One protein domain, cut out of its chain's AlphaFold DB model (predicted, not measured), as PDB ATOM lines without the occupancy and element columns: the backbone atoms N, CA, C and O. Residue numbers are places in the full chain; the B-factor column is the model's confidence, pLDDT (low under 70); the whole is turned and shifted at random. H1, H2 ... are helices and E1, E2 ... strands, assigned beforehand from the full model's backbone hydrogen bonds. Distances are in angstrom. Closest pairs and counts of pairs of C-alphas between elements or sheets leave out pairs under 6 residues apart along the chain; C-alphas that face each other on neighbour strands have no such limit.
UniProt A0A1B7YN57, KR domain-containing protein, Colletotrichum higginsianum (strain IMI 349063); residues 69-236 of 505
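What this domain is: This is residues 69 to 236 of the 505 residues of the protein "KR domain-containing protein" of Colletotrichum higginsianum (strain IMI 349063) (UniProt A0A1B7YN57). A strongly twisted sheet of six parallel strands runs through the middle of the domain, with H4 and, beside it, H1 on one face and H3 on the other, three layers in all. H2 is set off from this core and only grazes the sheet, with its residues 140 to 144. The printed part has 168 residues, with four named helices and six named strands in the order E1 H1 E2 E3 H2 E4 H3 E5 H4 E6; the sheet's order is E2 E1 E3 E4 E5 E6, and the class is mixed, helices and strands. It is compact, with a radius of gyration of the C-alphas of 14.8 A, and rounded, spanning 37 by 35 by 29 A.

How they stand to each other: E1, residues 69 to 72, has two parallel neighbours, E2, residues 98 to 102, with N 70 and O 99 2.9 A apart, and E3, residues 112 to 115, with N 71 and O 114 2.9 A apart, both within hydrogen-bond range. E3 is parallel to E4, residues 150 to 155, at 13 degrees, with N 151 and O 113 3.0 A apart. E4 is parallel to E5, residues 184 to 189, at 27 degrees, with N 187 and O 152 2.8 A apart. E5 is parallel to E6, residues 224 to 227, with N 188 and O 225 2.8 A apart. H4, residues 197 to 214, lies over E4 and E5 at a height over the sheet of 8.5 A; the closest C-alphas of H4 and E4 are those of Ala 207 and Leu 151, 6.5 A apart. H3, residues 164 to 180, is on the opposite face at a height of 9.4 A, over E5 and, only just, with 3 C-alphas, over E4; its closest C-alphas with E5 are Arg 177 and Leu 184, 6.2 A. H1, residues 85 to 92, touches H4 at a shallow tilt of 32 degrees, the same way, closest at the C-alphas of Leu 87 and Trp 200, 5.3 A. H2, residues 130 to 145, is close to H3 but not clearly touching, closest at the C-alphas of Ala 144 and Leu 180, 6.4 A. The strand-helix-strand units, two parallel neighbour strands with a helix between, have right-handed crossovers in E1 H1 E2, E3 H2 E4 and E4 H3 E5, and a left-handed one in E5 H4 E6. Every O i to N i+4 pair is within hydrogen-bond range in H1, H2 and H4; in H3 it is 10 of 13.

Where its parts are: E1 begins at C-alpha 69, (-8.309, -28.718, -20.864). H2 measures 22.6 A, H3 25.5 A and H4 26.1 A from first to last C-alpha; E4 measures 16.4 A and E5 16.5 A. E6 ends at C-alpha 227, (5.468, -21.308, -5.386).

The domain as a whole: The two C-alphas farthest apart are those of Lys 79 and Gly 218, 43.6 A. The printed part has no cut. The links E1 to H1 and E3 to H2 are long. The pLDDT is under 70 in residues 75 to 82, 120 to 121, 192 to 198 and 211 to 221; its mean over the printed part is 83.1.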
ATOM      1  N   ILE A  69      -7.110 -28.439 -21.653       95.00
ATOM      2  CA  ILE A  69      -8.309 -28.718 -20.864       95.00
ATOM      3  C   ILE A  69      -8.028 -28.465 -19.387       95.00
ATOM      4  O   ILE A  69      -7.129 -29.063 -18.799       95.00
ATOM      5  N   LEU A  70      -8.830 -27.606 -18.763       93.25
ATOM      6  CA  LEU A  70      -8.858 -27.452 -17.310       93.25
ATOM      7  C   LEU A  70      -9.756 -28.550 -16.723       93.25
ATOM      8  O   LEU A  70     -10.969 -28.529 -16.938       93.25
ATOM      9  N   LEU A  71      -9.166 -29.513 -16.010       92.94
ATOM     10  CA  LEU A  71      -9.889 -30.617 -15.380       92.94
ATOM     11  C   LEU A  71     -10.269 -30.250 -13.943       92.94
ATOM     12  O   LEU A  71      -9.421 -30.209 -13.050       92.94
ATOM     13  N   LEU A  72     -11.555 -29.994 -13.734       88.62
ATOM     14  CA  LEU A  72     -12.146 -29.620 -12.453       88.62
ATOM     15  C   LEU A  72     -12.721 -30.841 -11.722       88.62
ATOM     16  O   LEU A  72     -13.066 -31.838 -12.363       88.62
ATOM     17  N   PRO A  73     -12.910 -30.766 -10.392       85.44
ATOM     18  CA  PRO A  73     -13.699 -31.756  -9.665       85.44
ATOM     19  C   PRO A  73     -15.116 -31.923 -10.238       85.44
ATOM     20  O   PRO A  73     -15.648 -31.037 -10.920       85.44
ATOM     21  N   ALA A  74     -15.733 -33.071  -9.948       78.94
ATOM     22  CA  ALA A  74     -17.119 -33.362 -10.307       78.94
ATOM     23  C   ALA A  74     -18.059 -32.259  -9.787       78.94
ATOM     24  O   ALA A  74     -17.846 -31.716  -8.699       78.94
ATOM     25  N   ALA A  75     -19.111 -31.937 -10.547       62.69
ATOM     26  CA  ALA A  75     -19.956 -30.742 -10.379       62.69
ATOM     27  C   ALA A  75     -20.807 -30.687  -9.082       62.69
ATOM     28  O   ALA A  75     -21.751 -29.909  -8.976       62.69
ATOM     29  N   THR A  76     -20.512 -31.503  -8.072       50.28
ATOM     30  CA  THR A  76     -21.362 -31.698  -6.887       50.28
ATOM     31  C   THR A  76     -21.094 -30.735  -5.728       50.28
ATOM     32  O   THR A  76     -21.808 -30.793  -4.724       50.28
ATOM     33  N   ARG A  77     -20.121 -29.817  -5.821       49.31
ATOM     34  CA  ARG A  77     -19.845 -28.841  -4.748       49.31
ATOM     35  C   ARG A  77     -19.494 -27.453  -5.275       49.31
ATOM     36  O   ARG A  77     -18.368 -26.991  -5.161       49.31
ATOM     37  N   ASP A  78     -20.520 -26.745  -5.724       44.09
ATOM     38  CA  ASP A  78     -20.522 -25.301  -6.004       44.09
ATOM     39  C   ASP A  78     -20.452 -24.451  -4.704       44.09
ATOM     40  O   ASP A  78     -21.143 -23.447  -4.548       44.09
ATOM     41  N   LYS A  79     -19.700 -24.913  -3.688       44.41
ATOM     42  CA  LYS A  79     -19.670 -24.288  -2.353       44.41
ATOM     43  C   LYS A  79     -18.491 -23.352  -2.114       44.41
ATOM     44  O   LYS A  79     -18.612 -22.512  -1.236       44.41
ATOM     45  N   ASP A  80     -17.448 -23.408  -2.936       49.72
ATOM     46  CA  ASP A  80     -16.372 -22.419  -2.941       49.72
ATOM     47  C   ASP A  80     -15.990 -22.145  -4.398       49.72
ATOM     48  O   ASP A  80     -15.309 -22.945  -5.035       49.72
ATOM     49  N   GLY A  81     -16.508 -21.046  -4.954       53.94
ATOM     50  CA  GLY A  81     -16.318 -20.674  -6.355       53.94
ATOM     51  C   GLY A  81     -14.840 -20.513  -6.697       53.94
ATOM     52  O   GLY A  81     -14.237 -19.474  -6.415       53.94
ATOM     53  N   LEU A  82     -14.256 -21.543  -7.309       64.56
ATOM     54  CA  LEU A  82     -12.918 -21.468  -7.865       64.56
ATOM     55  C   LEU A  82     -12.950 -20.553  -9.089       64.56
ATOM     56  O   LEU A  82     -13.462 -20.913 -10.148       64.56
ATOM     57  N   ASP A  83     -12.388 -19.358  -8.940       72.50
ATOM     58  CA  ASP A  83     -12.276 -18.404 -10.034       72.50
ATOM     59  C   ASP A  83     -11.124 -18.790 -10.977       72.50
ATOM     60  O   ASP A  83      -9.985 -18.348 -10.822       72.50
ATOM     61  N   ILE A  84     -11.430 -19.644 -11.957       79.12
ATOM     62  CA  ILE A  84     -10.491 -20.055 -13.012       79.12
ATOM     63  C   ILE A  84     -10.360 -19.029 -14.145       79.12
ATOM     64  O   ILE A  84      -9.591 -19.268 -15.079       79.12
ATOM     65  N   SER A  85     -11.100 -17.911 -14.101       81.56
ATOM     66  CA  SER A  85     -11.093 -16.914 -15.183       81.56
ATOM     67  C   SER A  85      -9.688 -16.371 -15.426       81.56
ATOM     68  O   SER A  85      -9.231 -16.350 -16.561       81.56
ATOM     69  N   VAL A  86      -8.948 -16.086 -14.351       82.38
ATOM     70  CA  VAL A  86      -7.571 -15.580 -14.409       82.38
ATOM     71  C   VAL A  86      -6.640 -16.547 -15.145       82.38
ATOM     72  O   VAL A  86      -5.871 -16.124 -16.006       82.38
ATOM     73  N   LEU A  87      -6.706 -17.847 -14.836       85.56
ATOM     74  CA  LEU A  87      -5.875 -18.854 -15.503       85.56
ATOM     75  C   LEU A  87      -6.286 -19.025 -16.969       85.56
ATOM     76  O   LEU A  87      -5.424 -19.093 -17.845       85.56
ATOM     77  N   LYS A  88      -7.595 -19.076 -17.238       88.00
ATOM     78  CA  LYS A  88      -8.129 -19.185 -18.597       88.00
ATOM     79  C   LYS A  88      -7.679 -18.003 -19.455       88.00
ATOM     80  O   LYS A  88      -7.131 -18.219 -20.530       88.00
ATOM     81  N   ASP A  89      -7.835 -16.782 -18.958       88.06
ATOM     82  CA  ASP A  89      -7.435 -15.557 -19.648       88.06
ATOM     83  C   ASP A  89      -5.918 -15.517 -19.874       88.06
ATOM     84  O   ASP A  89      -5.468 -15.187 -20.969       88.06
ATOM     85  N   ALA A  90      -5.118 -15.934 -18.886       87.56
ATOM     86  CA  ALA A  90      -3.662 -15.997 -19.005       87.56
ATOM     87  C   ALA A  90      -3.178 -17.023 -20.047       87.56
ATOM     88  O   ALA A  90      -2.164 -16.790 -20.715       87.56
ATOM     89  N   LEU A  91      -3.879 -18.150 -20.198       89.25
ATOM     90  CA  LEU A  91      -3.602 -19.161 -21.224       89.25
ATOM     91  C   LEU A  91      -4.063 -18.693 -22.616       89.25
ATOM     92  O   LEU A  91      -3.302 -18.805 -23.578       89.25
ATOM     93  N   CYS A  92      -5.256 -18.099 -22.717       90.50
ATOM     94  CA  CYS A  92      -5.769 -17.503 -23.953       90.50
ATOM     95  C   CYS A  92      -4.866 -16.366 -24.457       90.50
ATOM     96  O   CYS A  92      -4.552 -16.306 -25.644       90.50
ATOM     97  N   ALA A  93      -4.377 -15.502 -23.560       88.25
ATOM     98  CA  ALA A  93      -3.425 -14.436 -23.882       88.25
ATOM     99  C   ALA A  93      -2.087 -14.970 -24.426       88.25
ATOM    100  O   ALA A  93      -1.380 -14.260 -25.135       88.25
ATOM    101  N   ARG A  94      -1.754 -16.235 -24.132       85.25
ATOM    102  CA  ARG A  94      -0.595 -16.963 -24.676       85.25
ATOM    103  C   ARG A  94      -0.927 -17.753 -25.950       85.25
ATOM    104  O   ARG A  94      -0.132 -18.586 -26.373       85.25
ATOM    105  N   GLY A  95      -2.092 -17.516 -26.556       86.75
ATOM    106  CA  GLY A  95      -2.512 -18.148 -27.808       86.75
ATOM    107  C   GLY A  95      -2.949 -19.609 -27.672       86.75
ATOM    108  O   GLY A  95      -3.012 -20.310 -28.680       86.75
ATOM    109  N   ARG A  96      -3.232 -20.091 -26.453       86.75
ATOM    110  CA  ARG A  96      -3.760 -21.446 -26.227       86.75
ATOM    111  C   ARG A  96      -5.283 -21.436 -26.323       86.75
ATOM    112  O   ARG A  96      -5.939 -20.584 -25.733       86.75
ATOM    113  N   GLU A  97      -5.846 -22.419 -27.017       91.88
ATOM    114  CA  GLU A  97      -7.274 -22.722 -26.926       91.88
ATOM    115  C   GLU A  97      -7.545 -23.460 -25.609       91.88
ATOM    116  O   GLU A  97      -6.844 -24.421 -25.291       91.88
ATOM    117  N   VAL A  98      -8.522 -22.989 -24.825       93.75
ATOM    118  CA  VAL A  98      -8.783 -23.491 -23.465       93.75
ATOM    119  C   VAL A  98     -10.217 -23.991 -23.326       93.75
ATOM    120  O   VAL A  98     -11.169 -23.213 -23.427       93.75
ATOM    121  N   GLY A  99     -10.360 -25.280 -23.028       92.81
ATOM    122  CA  GLY A  99     -11.618 -25.927 -22.663       92.81
ATOM    123  C   GLY A  99     -11.683 -26.295 -21.179       92.81
ATOM    124  O   GLY A  99     -10.712 -26.161 -20.435       92.81
ATOM    125  N   VAL A 100     -12.848 -26.770 -20.741       91.75
ATOM    126  CA  VAL A 100     -13.087 -27.232 -19.366       91.75
ATOM    127  C   VAL A 100     -13.695 -28.629 -19.414       91.75
ATOM    128  O   VAL A 100     -14.577 -28.893 -20.230       91.75
ATOM    129  N   CYS A 101     -13.230 -29.510 -18.533       92.12
ATOM    130  CA  CYS A 101     -13.784 -30.841 -18.311       92.12
ATOM    131  C   CYS A 101     -13.972 -31.060 -16.803       92.12
ATOM    132  O   CYS A 101     -13.228 -30.505 -15.996       92.12
ATOM    133  N   HIS A 102     -14.956 -31.865 -16.414       90.06
ATOM    134  CA  HIS A 102     -15.202 -32.229 -15.017       90.06
ATOM    135  C   HIS A 102     -14.849 -33.693 -14.780       90.06
ATOM    136  O   HIS A 102     -14.993 -34.505 -15.693       90.06
ATOM    137  N   ALA A 103     -14.464 -34.032 -13.546       86.25
ATOM    138  CA  ALA A 103     -14.006 -35.359 -13.113       86.25
ATOM    139  C   ALA A 103     -15.041 -36.509 -13.199       86.25
ATOM    140  O   ALA A 103     -14.850 -37.564 -12.606       86.25
ATOM    141  N   ASP A 104     -16.116 -36.322 -13.961       84.69
ATOM    142  CA  ASP A 104     -17.080 -37.350 -14.358       84.69
ATOM    143  C   ASP A 104     -16.821 -37.840 -15.797       84.69
ATOM    144  O   ASP A 104     -17.306 -38.893 -16.210       84.69
ATOM    145  N   ASN A 105     -16.024 -37.088 -16.565       90.62
ATOM    146  CA  ASN A 105     -15.728 -37.325 -17.972       90.62
ATOM    147  C   ASN A 105     -14.214 -37.382 -18.208       90.62
ATOM    148  O   ASN A 105     -13.424 -36.793 -17.469       90.62
ATOM    149  N   LEU A 106     -13.806 -38.092 -19.261       94.06
ATOM    150  CA  LEU A 106     -12.422 -38.064 -19.727       94.06
ATOM    151  C   LEU A 106     -12.206 -36.839 -20.634       94.06
ATOM    152  O   LEU A 106     -13.096 -36.524 -21.431       94.06
ATOM    153  N   PRO A 107     -11.061 -36.140 -20.534       94.69
ATOM    154  CA  PRO A 107     -10.683 -35.107 -21.492       94.69
ATOM    155  C   PRO A 107     -10.673 -35.647 -22.935       94.69
ATOM    156  O   PRO A 107     -10.347 -36.820 -23.138       94.69
ATOM    157  N   PRO A 108     -11.010 -34.826 -23.946       94.25
ATOM    158  CA  PRO A 108     -10.896 -35.223 -25.347       94.25
ATOM    159  C   PRO A 108      -9.457 -35.599 -25.727       94.25
ATOM    160  O   PRO A 108      -8.508 -34.955 -25.280       94.25
ATOM    161  N   ALA A 109      -9.302 -36.591 -26.606       92.75
ATOM    162  CA  ALA A 109      -8.004 -36.916 -27.199       92.75
ATOM    163  C   ALA A 109      -7.455 -35.726 -28.006       92.75
ATOM    164  O   ALA A 109      -8.214 -34.887 -28.498       92.75
ATOM    165  N   GLY A 110      -6.137 -35.650 -28.158       90.50
ATOM    166  CA  GLY A 110      -5.490 -34.513 -28.803       90.50
ATOM    167  C   GLY A 110      -5.247 -33.315 -27.878       90.50
ATOM    168  O   GLY A 110      -4.768 -32.297 -28.373       90.50
ATOM    169  N   THR A 111      -5.515 -33.400 -26.568       92.25
ATOM    170  CA  THR A 111      -5.435 -32.252 -25.637       92.25
ATOM    171  C   THR A 111      -4.324 -32.385 -24.592       92.25
ATOM    172  O   THR A 111      -3.988 -33.486 -24.168       92.25
ATOM    173  N   ASP A 112      -3.768 -31.249 -24.162       93.00
ATOM    174  CA  ASP A 112      -2.991 -31.152 -22.919       93.00
ATOM    175  C   ASP A 112      -3.944 -30.867 -21.754       93.00
ATOM    176  O   ASP A 112      -4.994 -30.246 -21.944       93.00
ATOM    177  N   VAL A 113      -3.596 -31.269 -20.531       94.75
ATOM    178  CA  VAL A 113      -4.532 -31.192 -19.399       94.75
ATOM    179  C   VAL A 113      -3.904 -30.535 -18.175       94.75
ATOM    180  O   VAL A 113      -2.815 -30.895 -17.737       94.75
ATOM    181  N   ILE A 114      -4.620 -29.586 -17.570       94.12
ATOM    182  CA  ILE A 114      -4.271 -29.015 -16.267       94.12
ATOM    183  C   ILE A 114      -5.214 -29.596 -15.217       94.12
ATOM    184  O   ILE A 114      -6.417 -29.330 -15.246       94.12
ATOM    185  N   PHE A 115      -4.683 -30.378 -14.278       94.06
ATOM    186  CA  PHE A 115      -5.471 -30.902 -13.164       94.06
ATOM    187  C   PHE A 115      -5.655 -29.811 -12.112       94.06
ATOM    188  O   PHE A 115      -4.693 -29.342 -11.504       94.06
ATOM    189  N   LEU A 116      -6.914 -29.448 -11.877       90.81
ATOM    190  CA  LEU A 116      -7.357 -28.549 -10.812       90.81
ATOM    191  C   LEU A 116      -8.150 -29.320  -9.740       90.81
ATOM    192  O   LEU A 116      -8.972 -28.751  -9.023       90.81
ATOM    193  N   LEU A 117      -7.901 -30.631  -9.633       88.88
ATOM    194  CA  LEU A 117      -8.621 -31.558  -8.756       88.88
ATOM    195  C   LEU A 117      -8.460 -31.231  -7.264       88.88
ATOM    196  O   LEU A 117      -9.363 -31.505  -6.482       88.88
ATOM    197  N   ASP A 118      -7.332 -30.625  -6.891       86.69
ATOM    198  CA  ASP A 118      -7.001 -30.248  -5.512       86.69
ATOM    199  C   ASP A 118      -7.473 -28.832  -5.143       86.69
ATOM    200  O   ASP A 118      -7.383 -28.428  -3.989       86.69
ATOM    201  N   VAL A 119      -7.939 -28.047  -6.119       75.12
ATOM    202  CA  VAL A 119      -8.074 -26.591  -5.973       75.12
ATOM    203  C   VAL A 119      -9.452 -26.173  -5.437       75.12
ATOM    204  O   VAL A 119      -9.588 -25.121  -4.815       75.12
ATOM    205  N   ALA A 120     -10.478 -27.007  -5.621       65.25
ATOM    206  CA  ALA A 120     -11.847 -26.737  -5.177       65.25
ATOM    207  C   ALA A 120     -12.283 -27.685  -4.043       65.25
ATOM    208  O   ALA A 120     -13.179 -28.513  -4.215       65.25
ATOM    209  N   GLY A 121     -11.643 -27.563  -2.873       67.44
ATOM    210  CA  GLY A 121     -12.074 -28.232  -1.642       67.44
ATOM    211  C   GLY A 121     -10.961 -28.974  -0.903       67.44
ATOM    212  O   GLY A 121      -9.921 -28.401  -0.592       67.44
ATOM    213  N   GLU A 122     -11.228 -30.231  -0.545       77.75
ATOM    214  CA  GLU A 122     -10.253 -31.112   0.106       77.75
ATOM    215  C   GLU A 122      -9.288 -31.729  -0.925       77.75
ATOM    216  O   GLU A 122      -9.680 -31.892  -2.084       77.75
ATOM    217  N   PRO A 123      -8.062 -32.122  -0.520       88.25
ATOM    218  CA  PRO A 123      -7.125 -32.823  -1.398       88.25
ATOM    219  C   PRO A 123      -7.788 -34.015  -2.101       88.25
ATOM    220  O   PRO A 123      -8.456 -34.819  -1.451       88.25
ATOM    221  N   PHE A 124      -7.564 -34.186  -3.402       89.81
ATOM    222  CA  PHE A 124      -8.226 -35.195  -4.233       89.81
ATOM    223  C   PHE A 124      -8.085 -36.614  -3.669       89.81
ATOM    224  O   PHE A 124      -9.053 -37.377  -3.653       89.81
ATOM    225  N   PHE A 125      -6.892 -36.958  -3.176       91.88
ATOM    226  CA  PHE A 125      -6.589 -38.276  -2.614       91.88
ATOM    227  C   PHE A 125      -7.124 -38.489  -1.192       91.88
ATOM    228  O   PHE A 125      -7.058 -39.602  -0.669       91.88
ATOM    229  N   GLN A 126      -7.677 -37.455  -0.554       88.94
ATOM    230  CA  GLN A 126      -8.334 -37.603   0.735       88.94
ATOM    231  C   GLN A 126      -9.670 -38.338   0.557       88.94
ATOM    232  O   GLN A 126     -10.541 -37.905  -0.196       88.94
ATOM    233  N   GLY A 127      -9.840 -39.461   1.265       83.00
ATOM    234  CA  GLY A 127     -11.085 -40.236   1.223       83.00
ATOM    235  C   GLY A 127     -11.409 -40.797  -0.167       83.00
ATOM    236  O   GLY A 127     -12.573 -40.808  -0.564       83.00
ATOM    237  N   LEU A 128     -10.385 -41.204  -0.926       88.94
ATOM    238  CA  LEU A 128     -10.555 -41.826  -2.238       88.94
ATOM    239  C   LEU A 128     -11.294 -43.169  -2.099       88.94
ATOM    240  O   LEU A 128     -10.873 -44.031  -1.327       88.94
ATOM    241  N   ASP A 129     -12.380 -43.342  -2.851       92.00
ATOM    242  CA  ASP A 129     -13.116 -44.605  -2.944       92.00
ATOM    243  C   ASP A 129     -12.700 -45.414  -4.187       92.00
ATOM    244  O   ASP A 129     -11.933 -44.954  -5.039       92.00
ATOM    245  N   GLU A 130     -13.202 -46.645  -4.281       95.75
ATOM    246  CA  GLU A 130     -12.897 -47.573  -5.376       95.75
ATOM    247  C   GLU A 130     -13.317 -47.021  -6.748       95.75
ATOM    248  O   GLU A 130     -12.565 -47.121  -7.720       95.75
ATOM    249  N   ALA A 131     -14.480 -46.370  -6.834       92.94
ATOM    250  CA  ALA A 131     -14.996 -45.822  -8.086       92.94
ATOM    251  C   ALA A 131     -14.123 -44.668  -8.607       92.94
ATOM    252  O   ALA A 131     -13.768 -44.639  -9.789       92.94
ATOM    253  N   ARG A 132     -13.728 -43.743  -7.726       91.06
ATOM    254  CA  ARG A 132     -12.847 -42.612  -8.047       91.06
ATOM    255  C   ARG A 132     -11.438 -43.075  -8.389       91.06
ATOM    256  O   ARG A 132     -10.835 -42.515  -9.302       91.06
ATOM    257  N   LEU A 133     -10.924 -44.099  -7.705       94.12
ATOM    258  CA  LEU A 133      -9.629 -44.695  -8.035       94.12
ATOM    259  C   LEU A 133      -9.644 -45.315  -9.437       94.12
ATOM    260  O   LEU A 133      -8.763 -45.015 -10.241       94.12
ATOM    261  N   HIS A 134     -10.656 -46.122  -9.762       95.62
ATOM    262  CA  HIS A 134     -10.785 -46.716 -11.094       95.62
ATOM    263  C   HIS A 134     -10.961 -45.670 -12.193       95.62
ATOM    264  O   HIS A 134     -10.374 -45.796 -13.270       95.62
ATOM    265  N   TRP A 135     -11.738 -44.616 -11.938       95.06
ATOM    266  CA  TRP A 135     -11.847 -43.492 -12.864       95.06
ATOM    267  C   TRP A 135     -10.490 -42.811 -13.084       95.06
ATOM    268  O   TRP A 135     -10.095 -42.592 -14.229       95.06
ATOM    269  N   PHE A 136      -9.744 -42.544 -12.011       95.56
ATOM    270  CA  PHE A 136      -8.434 -41.901 -12.087       95.56
ATOM    271  C   PHE A 136      -7.410 -42.762 -12.842       95.56
ATOM    272  O   PHE A 136      -6.666 -42.247 -13.672       95.56
ATOM    273  N   GLN A 137      -7.419 -44.082 -12.643       95.81
ATOM    274  CA  GLN A 137      -6.592 -45.013 -13.418       95.81
ATOM    275  C   GLN A 137      -6.921 -44.954 -14.913       95.81
ATOM    276  O   GLN A 137      -6.020 -44.810 -15.734       95.81
ATOM    277  N   ARG A 138      -8.212 -44.989 -15.273       96.25
ATOM    278  CA  ARG A 138      -8.655 -44.866 -16.673       96.25
ATOM    279  C   ARG A 138      -8.248 -43.533 -17.297       96.25
ATOM    280  O   ARG A 138      -7.868 -43.509 -18.464       96.25
ATOM    281  N   LEU A 139      -8.320 -42.445 -16.529       96.88
ATOM    282  CA  LEU A 139      -7.848 -41.129 -16.948       96.88
ATOM    283  C   LEU A 139      -6.357 -41.162 -17.281       96.88
ATOM    284  O   LEU A 139      -5.976 -40.757 -18.373       96.88
ATOM    285  N   LEU A 140      -5.526 -41.675 -16.374       96.56
ATOM    286  CA  LEU A 140      -4.081 -41.743 -16.586       96.56
ATOM    287  C   LEU A 140      -3.707 -42.607 -17.794       96.56
ATOM    288  O   LEU A 140      -2.876 -42.182 -18.590       96.56
ATOM    289  N   THR A 141      -4.346 -43.769 -17.972       95.06
ATOM    290  CA  THR A 141      -4.131 -44.617 -19.156       95.06
ATOM    291  C   THR A 141      -4.495 -43.875 -20.440       95.06
ATOM    292  O   THR A 141      -3.692 -43.828 -21.363       95.06
ATOM    293  N   SER A 142      -5.656 -43.211 -20.473       95.81
ATOM    294  CA  SER A 142      -6.083 -42.433 -21.642       95.81
ATOM    295  C   SER A 142      -5.117 -41.296 -21.985       95.81
ATOM    296  O   SER A 142      -4.922 -41.009 -23.162       95.81
ATOM    297  N   LEU A 143      -4.543 -40.626 -20.982       95.19
ATOM    298  CA  LEU A 143      -3.595 -39.526 -21.190       95.19
ATOM    299  C   LEU A 143      -2.216 -40.028 -21.629       95.19
ATOM    300  O   LEU A 143      -1.572 -39.379 -22.452       95.19
ATOM    301  N   ALA A 144      -1.777 -41.178 -21.108       92.56
ATOM    302  CA  ALA A 144      -0.533 -41.825 -21.516       92.56
ATOM    303  C   ALA A 144      -0.607 -42.306 -22.972       92.56
ATOM    304  O   ALA A 144       0.282 -41.995 -23.764       92.56
ATOM    305  N   ASP A 145      -1.707 -42.963 -23.356       92.75
ATOM    306  CA  ASP A 145      -1.943 -43.413 -24.734       92.75
ATOM    307  C   ASP A 145      -1.964 -42.233 -25.725       92.75
ATOM    308  O   ASP A 145      -1.430 -42.325 -26.831       92.75
ATOM    309  N   ASP A 146      -2.539 -41.097 -25.313       91.25
ATOM    310  CA  ASP A 146      -2.624 -39.867 -26.110       91.25
ATOM    311  C   ASP A 146      -1.333 -39.022 -26.081       91.25
ATOM    312  O   ASP A 146      -1.236 -37.999 -26.772       91.25
ATOM    313  N   LYS A 147      -0.331 -39.427 -25.282       88.25
ATOM    314  CA  LYS A 147       0.903 -38.670 -25.004       88.25
ATOM    315  C   LYS A 147       0.612 -37.214 -24.632       88.25
ATOM    316  O   LYS A 147       1.198 -36.282 -25.190       88.25
ATOM    317  N   ALA A 148      -0.378 -37.013 -23.769       89.69
ATOM    318  CA  ALA A 148      -0.788 -35.692 -23.316       89.69
ATOM    319  C   ALA A 148       0.231 -35.120 -22.322       89.69
ATOM    320  O   ALA A 148       0.734 -35.839 -21.456       89.69
ATOM    321  N   CYS A 149       0.487 -33.812 -22.389       90.19
ATOM    322  CA  CYS A 149       1.207 -33.129 -21.322       90.19
ATOM    323  C   CYS A 149       0.237 -32.788 -20.185       90.19
ATOM    324  O   CYS A 149      -0.844 -32.236 -20.419       90.19
ATOM    325  N   VAL A 150       0.620 -33.106 -18.947       92.94
ATOM    326  CA  VAL A 150      -0.211 -32.897 -17.759       92.94
ATOM    327  C   VAL A 150       0.486 -31.967 -16.772       92.94
ATOM    328  O   VAL A 150       1.614 -32.216 -16.355       92.94
ATOM    329  N   LEU A 151      -0.212 -30.917 -16.330       93.62
ATOM    330  CA  LEU A 151       0.221 -30.063 -15.221       93.62
ATOM    331  C   LEU A 151      -0.779 -30.154 -14.066       93.62
ATOM    332  O   LEU A 151      -1.922 -29.728 -14.188       93.62
ATOM    333  N   TRP A 152      -0.348 -30.663 -12.917       93.94
ATOM    334  CA  TRP A 152      -1.178 -30.760 -11.722       93.94
ATOM    335  C   TRP A 152      -0.936 -29.581 -10.784       93.94
ATOM    336  O   TRP A 152       0.153 -29.433 -10.230       93.94
ATOM    337  N   VAL A 153      -1.964 -28.758 -10.576       91.81
ATOM    338  CA  VAL A 153      -1.955 -27.687  -9.570       91.81
ATOM    339  C   VAL A 153      -2.427 -28.255  -8.235       91.81
ATOM    340  O   VAL A 153      -3.562 -28.719  -8.128       91.81
ATOM    341  N   THR A 154      -1.564 -28.237  -7.222       91.38
ATOM    342  CA  THR A 154      -1.835 -28.842  -5.909       91.38
ATOM    343  C   THR A 154      -1.431 -27.926  -4.756       91.38
ATOM    344  O   THR A 154      -0.767 -26.907  -4.954       91.38
ATOM    345  N   GLY A 155      -1.868 -28.252  -3.540       89.50
ATOM    346  CA  GLY A 155      -1.551 -27.488  -2.337       89.50
ATOM    347  C   GLY A 155      -0.102 -27.662  -1.901       89.50
ATOM    348  O   GLY A 155       0.507 -28.706  -2.116       89.50
ATOM    349  N   ALA A 156       0.454 -26.632  -1.266       89.62
ATOM    350  CA  ALA A 156       1.830 -26.664  -0.790       89.62
ATOM    351  C   ALA A 156       2.072 -27.721   0.300       89.62
ATOM    352  O   ALA A 156       1.510 -27.650   1.395       89.62
ATOM    353  N   ALA A 157       2.985 -28.645   0.008       90.69
ATOM    354  CA  ALA A 157       3.492 -29.696   0.879       90.69
ATOM    355  C   ALA A 157       5.022 -29.620   1.071       90.69
ATOM    356  O   ALA A 157       5.513 -29.989   2.138       90.69
ATOM    357  N   GLN A 158       5.786 -29.121   0.089       89.38
ATOM    358  CA  GLN A 158       7.251 -29.009   0.179       89.38
ATOM    359  C   GLN A 158       7.722 -27.697   0.824       89.38
ATOM    360  O   GLN A 158       8.672 -27.705   1.610       89.38
ATOM    361  N   LEU A 159       7.073 -26.570   0.513       86.75
ATOM    362  CA  LEU A 159       7.452 -25.236   0.991       86.75
ATOM    363  C   LEU A 159       6.271 -24.563   1.695       86.75
ATOM    364  O   LEU A 159       5.222 -24.376   1.096       86.75
ATOM    365  N   GLY A 160       6.436 -24.169   2.962       82.94
ATOM    366  CA  GLY A 160       5.362 -23.493   3.704       82.94
ATOM    367  C   GLY A 160       4.113 -24.363   3.903       82.94
ATOM    368  O   GLY A 160       3.000 -23.842   3.896       82.94
ATOM    369  N   CYS A 161       4.307 -25.679   4.053       88.06
ATOM    370  CA  CYS A 161       3.240 -26.663   4.210       88.06
ATOM    371  C   CYS A 161       2.289 -26.293   5.355       88.06
ATOM    372  O   CYS A 161       2.705 -26.172   6.508       88.06
ATOM    373  N   SER A 162       1.012 -26.127   5.015       85.69
ATOM    374  CA  SER A 162      -0.073 -25.891   5.976       85.69
ATOM    375  C   SER A 162      -0.967 -27.118   6.154       85.69
ATOM    376  O   SER A 162      -1.541 -27.303   7.226       85.69
ATOM    377  N   ASP A 163      -1.040 -27.978   5.136       87.44
ATOM    378  CA  ASP A 163      -1.803 -29.219   5.151       87.44
ATOM    379  C   ASP A 163      -0.983 -30.345   4.489       87.44
ATOM    380  O   ASP A 163      -0.844 -30.375   3.264       87.44
ATOM    381  N   PRO A 164      -0.431 -31.294   5.268       91.00
ATOM    382  CA  PRO A 164       0.450 -32.333   4.736       91.00
ATOM    383  C   PRO A 164      -0.266 -33.342   3.829       91.00
ATOM    384  O   PRO A 164       0.402 -34.116   3.141       91.00
ATOM    385  N   ARG A 165      -1.606 -33.354   3.795       91.19
ATOM    386  CA  ARG A 165      -2.387 -34.298   2.981       91.19
ATOM    387  C   ARG A 165      -2.158 -34.117   1.477       91.19
ATOM    388  O   ARG A 165      -2.209 -35.103   0.745       91.19
ATOM    389  N   TYR A 166      -1.816 -32.908   1.020       90.88
ATOM    390  CA  TYR A 166      -1.445 -32.648  -0.380       90.88
ATOM    391  C   TYR A 166      -0.140 -33.344  -0.805       90.88
ATOM    392  O   TYR A 166       0.097 -33.552  -1.992       90.88
ATOM    393  N   GLY A 167       0.687 -33.799   0.146       92.62
ATOM    394  CA  GLY A 167       1.923 -34.528  -0.153       92.62
ATOM    395  C   GLY A 167       1.706 -35.850  -0.904       92.62
ATOM    396  O   GLY A 167       2.613 -36.307  -1.599       92.62
ATOM    397  N   MET A 168       0.507 -36.444  -0.819       94.25
ATOM    398  CA  MET A 168       0.156 -37.655  -1.577       94.25
ATOM    399  C   MET A 168       0.216 -37.422  -3.090       94.25
ATOM    400  O   MET A 168       0.713 -38.284  -3.816       94.25
ATOM    401  N   THR A 169      -0.208 -36.243  -3.559       94.50
ATOM    402  CA  THR A 169      -0.200 -35.880  -4.982       94.50
ATOM    403  C   THR A 169       1.209 -35.950  -5.570       94.50
ATOM    404  O   THR A 169       1.396 -36.491  -6.658       94.50
ATOM    405  N   LEU A 170       2.226 -35.502  -4.824       93.62
ATOM    406  CA  LEU A 170       3.628 -35.562  -5.256       93.62
ATOM    407  C   LEU A 170       4.135 -37.002  -5.383       93.62
ATOM    408  O   LEU A 170       4.854 -37.330  -6.326       93.62
ATOM    409  N   GLY A 171       3.762 -37.868  -4.436       93.38
ATOM    410  CA  GLY A 171       4.103 -39.289  -4.481       93.38
ATOM    411  C   GLY A 171       3.505 -39.970  -5.710       93.38
ATOM    412  O   GLY A 171       4.237 -40.572  -6.493       93.38
ATOM    413  N   VAL A 172       2.197 -39.794  -5.924       94.88
ATOM    414  CA  VAL A 172       1.491 -40.360  -7.082       94.88
ATOM    415  C   VAL A 172       2.063 -39.825  -8.393       94.88
ATOM    416  O   VAL A 172       2.329 -40.608  -9.297       94.88
ATOM    417  N   ALA A 173       2.330 -38.521  -8.489       94.56
ATOM    418  CA  ALA A 173       2.941 -37.910  -9.664       94.56
ATOM    419  C   ALA A 173       4.299 -38.542 -10.023       94.56
ATOM    420  O   ALA A 173       4.559 -38.832 -11.190       94.56
ATOM    421  N   ARG A 174       5.157 -38.806  -9.027       92.62
ATOM    422  CA  ARG A 174       6.447 -39.490  -9.233       92.62
ATOM    423  C   ARG A 174       6.258 -40.916  -9.743       92.62
ATOM    424  O   ARG A 174       6.961 -41.312 -10.674       92.62
ATOM    425  N   THR A 175       5.315 -41.657  -9.164       95.19
ATOM    426  CA  THR A 175       4.984 -43.025  -9.585       95.19
ATOM    427  C   THR A 175       4.463 -43.045 -11.018       95.19
ATOM    428  O   THR A 175       5.015 -43.754 -11.847       95.19
ATOM    429  N   VAL A 176       3.489 -42.191 -11.344       94.69
ATOM    430  CA  VAL A 176       2.912 -42.073 -12.692       94.69
ATOM    431  C   VAL A 176       3.981 -41.777 -13.740       94.69
ATOM    432  O   VAL A 176       4.028 -42.464 -14.756       94.69
ATOM    433  N   ARG A 177       4.880 -40.820 -13.481       90.31
ATOM    434  CA  ARG A 177       5.997 -40.530 -14.395       90.31
ATOM    435  C   ARG A 177       6.909 -41.738 -14.614       90.31
ATOM    436  O   ARG A 177       7.400 -41.935 -15.714       90.31
ATOM    437  N   SER A 178       7.162 -42.514 -13.562       90.25
ATOM    438  CA  SER A 178       8.105 -43.640 -13.619       90.25
ATOM    439  C   SER A 178       7.493 -44.889 -14.257       90.25
ATOM    440  O   SER A 178       8.217 -45.665 -14.871       90.25
ATOM    441  N   GLU A 179       6.186 -45.096 -14.092       93.88
ATOM    442  CA  GLU A 179       5.494 -46.321 -14.513       93.88
ATOM    443  C   GLU A 179       4.747 -46.184 -15.842       93.88
ATOM    444  O   GLU A 179       4.649 -47.164 -16.577       93.88
ATOM    445  N   LEU A 180       4.209 -45.000 -16.152       91.12
ATOM    446  CA  LEU A 180       3.351 -44.780 -17.324       91.12
ATOM    447  C   LEU A 180       4.017 -43.954 -18.429       91.12
ATOM    448  O   LEU A 180       3.384 -43.729 -19.455       91.12
ATOM    449  N   ASP A 181       5.249 -43.476 -18.212       85.69
ATOM    450  CA  ASP A 181       5.968 -42.576 -19.133       85.69
ATOM    451  C   ASP A 181       5.131 -41.342 -19.545       85.69
ATOM    452  O   ASP A 181       5.243 -40.807 -20.644       85.69
ATOM    453  N   LEU A 182       4.238 -40.903 -18.650       89.00
ATOM    454  CA  LEU A 182       3.377 -39.742 -18.848       89.00
ATOM    455  C   LEU A 182       4.104 -38.473 -18.395       89.00
ATOM    456  O   LEU A 182       4.578 -38.402 -17.255       89.00
ATOM    457  N   ASP A 183       4.103 -37.439 -19.241       88.56
ATOM    458  CA  ASP A 183       4.642 -36.110 -18.935       88.56
ATOM    459  C   ASP A 183       3.752 -35.359 -17.932       88.56
ATOM    460  O   ASP A 183       3.035 -34.416 -18.266       88.56
ATOM    461  N   LEU A 184       3.796 -35.797 -16.672       91.94
ATOM    462  CA  LEU A 184       3.030 -35.232 -15.567       91.94
ATOM    463  C   LEU A 184       3.926 -34.385 -14.669       91.94
ATOM    464  O   LEU A 184       4.701 -34.897 -13.858       91.94
ATOM    465  N   ALA A 185       3.769 -33.071 -14.762       92.44
ATOM    466  CA  ALA A 185       4.428 -32.112 -13.898       92.44
ATOM    467  C   ALA A 185       3.489 -31.591 -12.797       92.44
ATOM    468  O   ALA A 185       2.271 -31.602 -12.948       92.44
ATOM    469  N   THR A 186       4.038 -31.120 -11.679       93.06
ATOM    470  CA  THR A 186       3.278 -30.610 -10.531       93.06
ATOM    471  C   THR A 186       3.709 -29.194 -10.178       93.06
ATOM    472  O   THR A 186       4.904 -28.903 -10.123       93.06
ATOM    473  N   VAL A 187       2.746 -28.326  -9.875       91.88
ATOM    474  CA  VAL A 187       2.985 -27.001  -9.299       91.88
ATOM    475  C   VAL A 187       2.228 -26.866  -7.983       91.88
ATOM    476  O   VAL A 187       1.003 -26.962  -7.932       91.88
ATOM    477  N   GLU A 188       2.975 -26.656  -6.906       90.75
ATOM    478  CA  GLU A 188       2.432 -26.437  -5.574       90.75
ATOM    479  C   GLU A 188       2.153 -24.952  -5.332       90.75
ATOM    480  O   GLU A 188       3.028 -24.107  -5.545       90.75
ATOM    481  N   LEU A 189       0.962 -24.629  -4.828       86.69
ATOM    482  CA  LEU A 189       0.568 -23.274  -4.446       86.69
ATOM    483  C   LEU A 189       0.224 -23.215  -2.952       86.69
ATOM    484  O   LEU A 189      -0.527 -24.039  -2.432       86.69
ATOM    485  N   ALA A 190       0.732 -22.195  -2.255       79.75
ATOM    486  CA  ALA A 190       0.466 -21.990  -0.825       79.75
ATOM    487  C   ALA A 190      -1.015 -21.705  -0.512       79.75
ATOM    488  O   ALA A 190      -1.474 -21.943   0.604       79.75
ATOM    489  N   ARG A 191      -1.760 -21.169  -1.485       74.12
ATOM    490  CA  ARG A 191      -3.204 -20.925  -1.401       74.12
ATOM    491  C   ARG A 191      -3.845 -21.301  -2.725       74.12
ATOM    492  O   ARG A 191      -3.448 -20.779  -3.762       74.12
ATOM    493  N   LEU A 192      -4.839 -22.176  -2.661       69.75
ATOM    494  CA  LEU A 192      -5.573 -22.679  -3.828       69.75
ATOM    495  C   LEU A 192      -6.871 -21.900  -4.082       69.75
ATOM    496  O   LEU A 192      -7.436 -21.923  -5.168       69.75
ATOM    497  N   ASN A 193      -7.308 -21.150  -3.080       57.69
ATOM    498  CA  ASN A 193      -8.554 -20.414  -3.009       57.69
ATOM    499  C   ASN A 193      -8.267 -18.904  -2.984       57.69
ATOM    500  O   ASN A 193      -8.040 -18.309  -1.931       57.69
ATOM    501  N   GLY A 194      -8.259 -18.261  -4.157       53.03
ATOM    502  CA  GLY A 194      -8.260 -16.799  -4.239       53.03
ATOM    503  C   GLY A 194      -7.747 -16.201  -5.549       53.03
ATOM    504  O   GLY A 194      -6.978 -16.811  -6.288       53.03
ATOM    505  N   ARG A 195      -8.127 -14.936  -5.779       51.62
ATOM    506  CA  ARG A 195      -7.732 -14.045  -6.893       51.62
ATOM    507  C   ARG A 195      -6.233 -13.678  -6.923       51.62
ATOM    508  O   ARG A 195      -5.862 -12.631  -7.448       51.62
ATOM    509  N   HIS A 196      -5.361 -14.477  -6.310       57.44
ATOM    510  CA  HIS A 196      -3.923 -14.216  -6.296       57.44
ATOM    511  C   HIS A 196      -3.338 -14.505  -7.685       57.44
ATOM    512  O   HIS A 196      -2.946 -15.628  -7.989       57.44
ATOM    513  N   ALA A 197      -3.283 -13.466  -8.522       56.88
ATOM    514  CA  ALA A 197      -2.822 -13.531  -9.908       56.88
ATOM    515  C   ALA A 197      -1.428 -14.167 -10.070       56.88
ATOM    516  O   ALA A 197      -1.201 -14.876 -11.042       56.88
ATOM    517  N   ALA A 198      -0.528 -13.988  -9.093       63.62
ATOM    518  CA  ALA A 198       0.853 -14.467  -9.177       63.62
ATOM    519  C   ALA A 198       0.973 -16.000  -9.313       63.62
ATOM    520  O   ALA A 198       1.791 -16.482 -10.094       63.62
ATOM    521  N   GLY A 199       0.143 -16.768  -8.596       74.69
ATOM    522  CA  GLY A 199       0.144 -18.232  -8.704       74.69
ATOM    523  C   GLY A 199      -0.349 -18.695 -10.075       74.69
ATOM    524  O   GLY A 199       0.309 -19.497 -10.735       74.69
ATOM    525  N   TRP A 200      -1.462 -18.117 -10.539       79.62
ATOM    526  CA  TRP A 200      -2.080 -18.452 -11.824       79.62
ATOM    527  C   TRP A 200      -1.227 -18.067 -13.029       79.62
ATOM    528  O   TRP A 200      -1.138 -18.824 -13.997       79.62
ATOM    529  N   GLU A 201      -0.557 -16.920 -12.963       79.25
ATOM    530  CA  GLU A 201       0.370 -16.486 -13.998       79.25
ATOM    531  C   GLU A 201       1.556 -17.452 -14.113       79.25
ATOM    532  O   GLU A 201       1.856 -17.922 -15.214       79.25
ATOM    533  N   GLY A 202       2.151 -17.850 -12.981       79.00
ATOM    534  CA  GLY A 202       3.189 -18.880 -12.935       79.00
ATOM    535  C   GLY A 202       2.727 -20.216 -13.524       79.00
ATOM    536  O   GLY A 202       3.409 -20.777 -14.382       79.00
ATOM    537  N   THR A 203       1.538 -20.695 -13.144       82.88
ATOM    538  CA  THR A 203       0.932 -21.914 -13.708       82.88
ATOM    539  C   THR A 203       0.778 -21.824 -15.229       82.88
ATOM    540  O   THR A 203       1.134 -22.766 -15.936       82.88
ATOM    541  N   SER A 204       0.304 -20.690 -15.756       82.38
ATOM    542  CA  SER A 204       0.140 -20.498 -17.205       82.38
ATOM    543  C   SER A 204       1.477 -20.502 -17.964       82.38
ATOM    544  O   SER A 204       1.566 -21.069 -19.054       82.38
ATOM    545  N   CYS A 205       2.537 -19.935 -17.372       81.00
ATOM    546  CA  CYS A 205       3.894 -19.992 -17.916       81.00
ATOM    547  C   CYS A 205       4.422 -21.429 -17.962       81.00
ATOM    548  O   CYS A 205       4.991 -21.838 -18.973       81.00
ATOM    549  N   LEU A 206       4.215 -22.201 -16.892       82.38
ATOM    550  CA  LEU A 206       4.643 -23.600 -16.824       82.38
ATOM    551  C   LEU A 206       3.913 -24.470 -17.849       82.38
ATOM    552  O   LEU A 206       4.558 -25.260 -18.529       82.38
ATOM    553  N   ALA A 207       2.601 -24.291 -18.017       81.25
ATOM    554  CA  ALA A 207       1.826 -25.019 -19.023       81.25
ATOM    555  C   ALA A 207       2.306 -24.725 -20.459       81.25
ATOM    556  O   ALA A 207       2.368 -25.621 -21.302       81.25
ATOM    557  N   ALA A 208       2.686 -23.474 -20.744       76.12
ATOM    558  CA  ALA A 208       3.276 -23.109 -22.030       76.12
ATOM    559  C   ALA A 208       4.666 -23.739 -22.228       76.12
ATOM    560  O   ALA A 208       4.942 -24.284 -23.295       76.12
ATOM    561  N   ALA A 209       5.515 -23.711 -21.196       73.38
ATOM    562  CA  ALA A 209       6.853 -24.297 -21.243       73.38
ATOM    563  C   ALA A 209       6.823 -25.827 -21.391       73.38
ATOM    564  O   ALA A 209       7.621 -26.383 -22.137       73.38
ATOM    565  N   ALA A 210       5.894 -26.506 -20.717       72.94
ATOM    566  CA  ALA A 210       5.757 -27.956 -20.793       72.94
ATOM    567  C   ALA A 210       5.345 -28.417 -22.204       72.94
ATOM    568  O   ALA A 210       5.932 -29.353 -22.739       72.94
ATOM    569  N   ALA A 211       4.439 -27.683 -22.858       69.75
ATOM    570  CA  ALA A 211       4.092 -27.938 -24.255       69.75
ATOM    571  C   ALA A 211       5.267 -27.693 -25.220       69.75
ATOM    572  O   ALA A 211       5.424 -28.437 -26.182       69.75
ATOM    573  N   ALA A 212       6.110 -26.688 -24.953       66.06
ATOM    574  CA  ALA A 212       7.307 -26.420 -25.755       66.06
ATOM    575  C   ALA A 212       8.401 -27.494 -25.571       66.06
ATOM    576  O   ALA A 212       9.075 -27.871 -26.531       66.06
ATOM    577  N   ALA A 213       8.559 -28.029 -24.357       63.03
ATOM    578  CA  ALA A 213       9.502 -29.113 -24.080       63.03
ATOM    579  C   ALA A 213       9.088 -30.425 -24.774       63.03
ATOM    580  O   ALA A 213       9.935 -31.115 -25.340       63.03
ATOM    581  N   ALA A 214       7.784 -30.724 -24.819       59.62
ATOM    582  CA  ALA A 214       7.248 -31.878 -25.547       59.62
ATOM    583  C   ALA A 214       7.501 -31.808 -27.071       59.62
ATOM    584  O   ALA A 214       7.527 -32.840 -27.740       59.62
ATOM    585  N   SER A 215       7.729 -30.610 -27.626       57.97
ATOM    586  CA  SER A 215       8.046 -30.393 -29.048       57.97
ATOM    587  C   SER A 215       9.534 -30.509 -29.426       57.97
ATOM    588  O   SER A 215       9.877 -30.229 -30.572       57.97
ATOM    589  N   GLY A 216      10.414 -30.970 -28.524       52.69
ATOM    590  CA  GLY A 216      11.769 -31.412 -28.899       52.69
ATOM    591  C   GLY A 216      12.933 -30.515 -28.468       52.69
ATOM    592  O   GLY A 216      14.038 -30.677 -28.987       52.69
ATOM    593  N   ASP A 217      12.734 -29.601 -27.513       47.38
ATOM    594  CA  ASP A 217      13.858 -28.888 -26.897       47.38
ATOM    595  C   ASP A 217      14.565 -29.835 -25.907       47.38
ATOM    596  O   ASP A 217      13.971 -30.292 -24.932       47.38
ATOM    597  N   GLY A 218      15.819 -30.204 -26.188       44.41
ATOM    598  CA  GLY A 218      16.553 -31.331 -25.578       44.41
ATOM    599  C   GLY A 218      16.839 -31.248 -24.068       44.41
ATOM    600  O   GLY A 218      17.601 -32.059 -23.537       44.41
ATOM    601  N   LEU A 219      16.248 -30.293 -23.347       48.44
ATOM    602  CA  LEU A 219      16.268 -30.236 -21.891       48.44
ATOM    603  C   LEU A 219      15.067 -30.987 -21.316       48.44
ATOM    604  O   LEU A 219      13.924 -30.576 -21.496       48.44
ATOM    605  N   LYS A 220      15.332 -32.043 -20.529       54.56
ATOM    606  CA  LYS A 220      14.287 -32.712 -19.738       54.56
ATOM    607  C   LYS A 220      13.509 -31.664 -18.931       54.56
ATOM    608  O   LYS A 220      14.138 -30.961 -18.122       54.56
ATOM    609  N   PRO A 221      12.181 -31.547 -19.109       63.12
ATOM    610  CA  PRO A 221      11.402 -30.600 -18.343       63.12
ATOM    611  C   PRO A 221      11.539 -30.936 -16.858       63.12
ATOM    612  O   PRO A 221      11.579 -32.092 -16.435       63.12
ATOM    613  N   LYS A 222      11.686 -29.900 -16.037       76.88
ATOM    614  CA  LYS A 222      11.554 -30.072 -14.589       76.88
ATOM    615  C   LYS A 222      10.100 -30.460 -14.336       76.88
ATOM    616  O   LYS A 222       9.230 -29.863 -14.940       76.88
ATOM    617  N   TYR A 223       9.838 -31.437 -13.477       87.38
ATOM    618  CA  TYR A 223       8.468 -31.920 -13.254       87.38
ATOM    619  C   TYR A 223       7.875 -31.487 -11.911       87.38
ATOM    620  O   TYR A 223       6.733 -31.819 -11.625       87.38
ATOM    621  N   GLU A 224       8.631 -30.782 -11.068       90.69
ATOM    622  CA  GLU A 224       8.177 -30.369  -9.735       90.69
ATOM    623  C   GLU A 224       8.549 -28.910  -9.476       90.69
ATOM    624  O   GLU A 224       9.732 -28.543  -9.494       90.69
ATOM    625  N   TRP A 225       7.530 -28.091  -9.214       91.44
ATOM    626  CA  TRP A 225       7.661 -26.692  -8.834       91.44
ATOM    627  C   TRP A 225       6.857 -26.383  -7.579       91.44
ATOM    628  O   TRP A 225       5.759 -26.899  -7.396       91.44
ATOM    629  N   ALA A 226       7.373 -25.464  -6.770       89.62
ATOM    630  CA  ALA A 226       6.674 -24.927  -5.612       89.62
ATOM    631  C   ALA A 226       6.707 -23.400  -5.633       89.62
ATOM    632  O   ALA A 226       7.777 -22.806  -5.757       89.62
ATOM    633  N   ALA A 227       5.550 -22.755  -5.508       85.25
ATOM    634  CA  ALA A 227       5.468 -21.308  -5.386       85.25
ATOM    635  C   ALA A 227       5.696 -20.879  -3.930       85.25
ATOM    636  O   ALA A 227       4.985 -21.311  -3.018       85.25
ATOM    637  N   GLY A 228       6.676 -20.000  -3.713       74.88
ATOM    638  CA  GLY A 228       6.866 -19.324  -2.433       74.88
ATOM    639  C   GLY A 228       5.721 -18.364  -2.100       74.88
ATOM    640  O   GLY A 228       4.885 -18.029  -2.940       74.88
ATOM    641  N   ALA A 229       5.695 -17.872  -0.859       70.75
ATOM    642  CA  ALA A 229       4.729 -16.854  -0.432       70.75
ATOM    643  C   ALA A 229       4.863 -15.527  -1.213       70.75
ATOM    644  O   ALA A 229       3.924 -14.737  -1.260       70.75
ATOM    645  N   ASP A 230       6.024 -15.300  -1.823       71.31
ATOM    646  CA  ASP A 230       6.362 -14.188  -2.712       71.31
ATOM    647  C   ASP A 230       5.922 -14.411  -4.173       71.31
ATOM    648  O   ASP A 230       6.091 -13.521  -5.004       71.31
ATOM    649  N   GLY A 231       5.347 -15.575  -4.495       70.62
ATOM    650  CA  GLY A 231       4.935 -15.945  -5.850       70.62
ATOM    651  C   GLY A 231       6.079 -16.429  -6.743       70.62
ATOM    652  O   GLY A 231       5.849 -16.729  -7.913       70.62
ATOM    653  N   VAL A 232       7.303 -16.541  -6.219       79.38
ATOM    654  CA  VAL A 232       8.449 -17.030  -6.990       79.38
ATOM    655  C   VAL A 232       8.385 -18.551  -7.087       79.38
ATOM    656  O   VAL A 232       8.321 -19.252  -6.074       79.38
ATOM    657  N   LEU A 233       8.429 -19.073  -8.316       83.69
ATOM    658  CA  LEU A 233       8.500 -20.510  -8.570       83.69
ATOM    659  C   LEU A 233       9.892 -21.046  -8.226       83.69
ATOM    660  O   LEU A 233      10.906 -20.611  -8.773       83.69
ATOM    661  N   GLN A 234       9.928 -22.033  -7.343       86.81
ATOM    662  CA  GLN A 234      11.130 -22.724  -6.900       86.81
ATOM    663  C   GLN A 234      11.126 -24.171  -7.385       86.81
ATOM    664  O   GLN A 234      10.083 -24.757  -7.662       86.81
ATOM    665  N   VAL A 235      12.320 -24.754  -7.487       87.62
ATOM    666  CA  VAL A 235      12.530 -26.138  -7.919       87.62
ATOM    667  C   VAL A 235      13.367 -26.837  -6.864       87.62
ATOM    668  O   VAL A 235      14.440 -26.347  -6.503       87.62
ATOM    669  N   GLY A 236      12.909 -28.004  -6.414       84.50
ATOM    670  CA  GLY A 236      13.663 -28.842  -5.491       84.50
ATOM    671  C   GLY A 236      15.009 -29.269  -6.082       84.50
ATOM    672  O   GLY A 236      15.091 -29.758  -7.210       84.50
TER     673      GLY A 236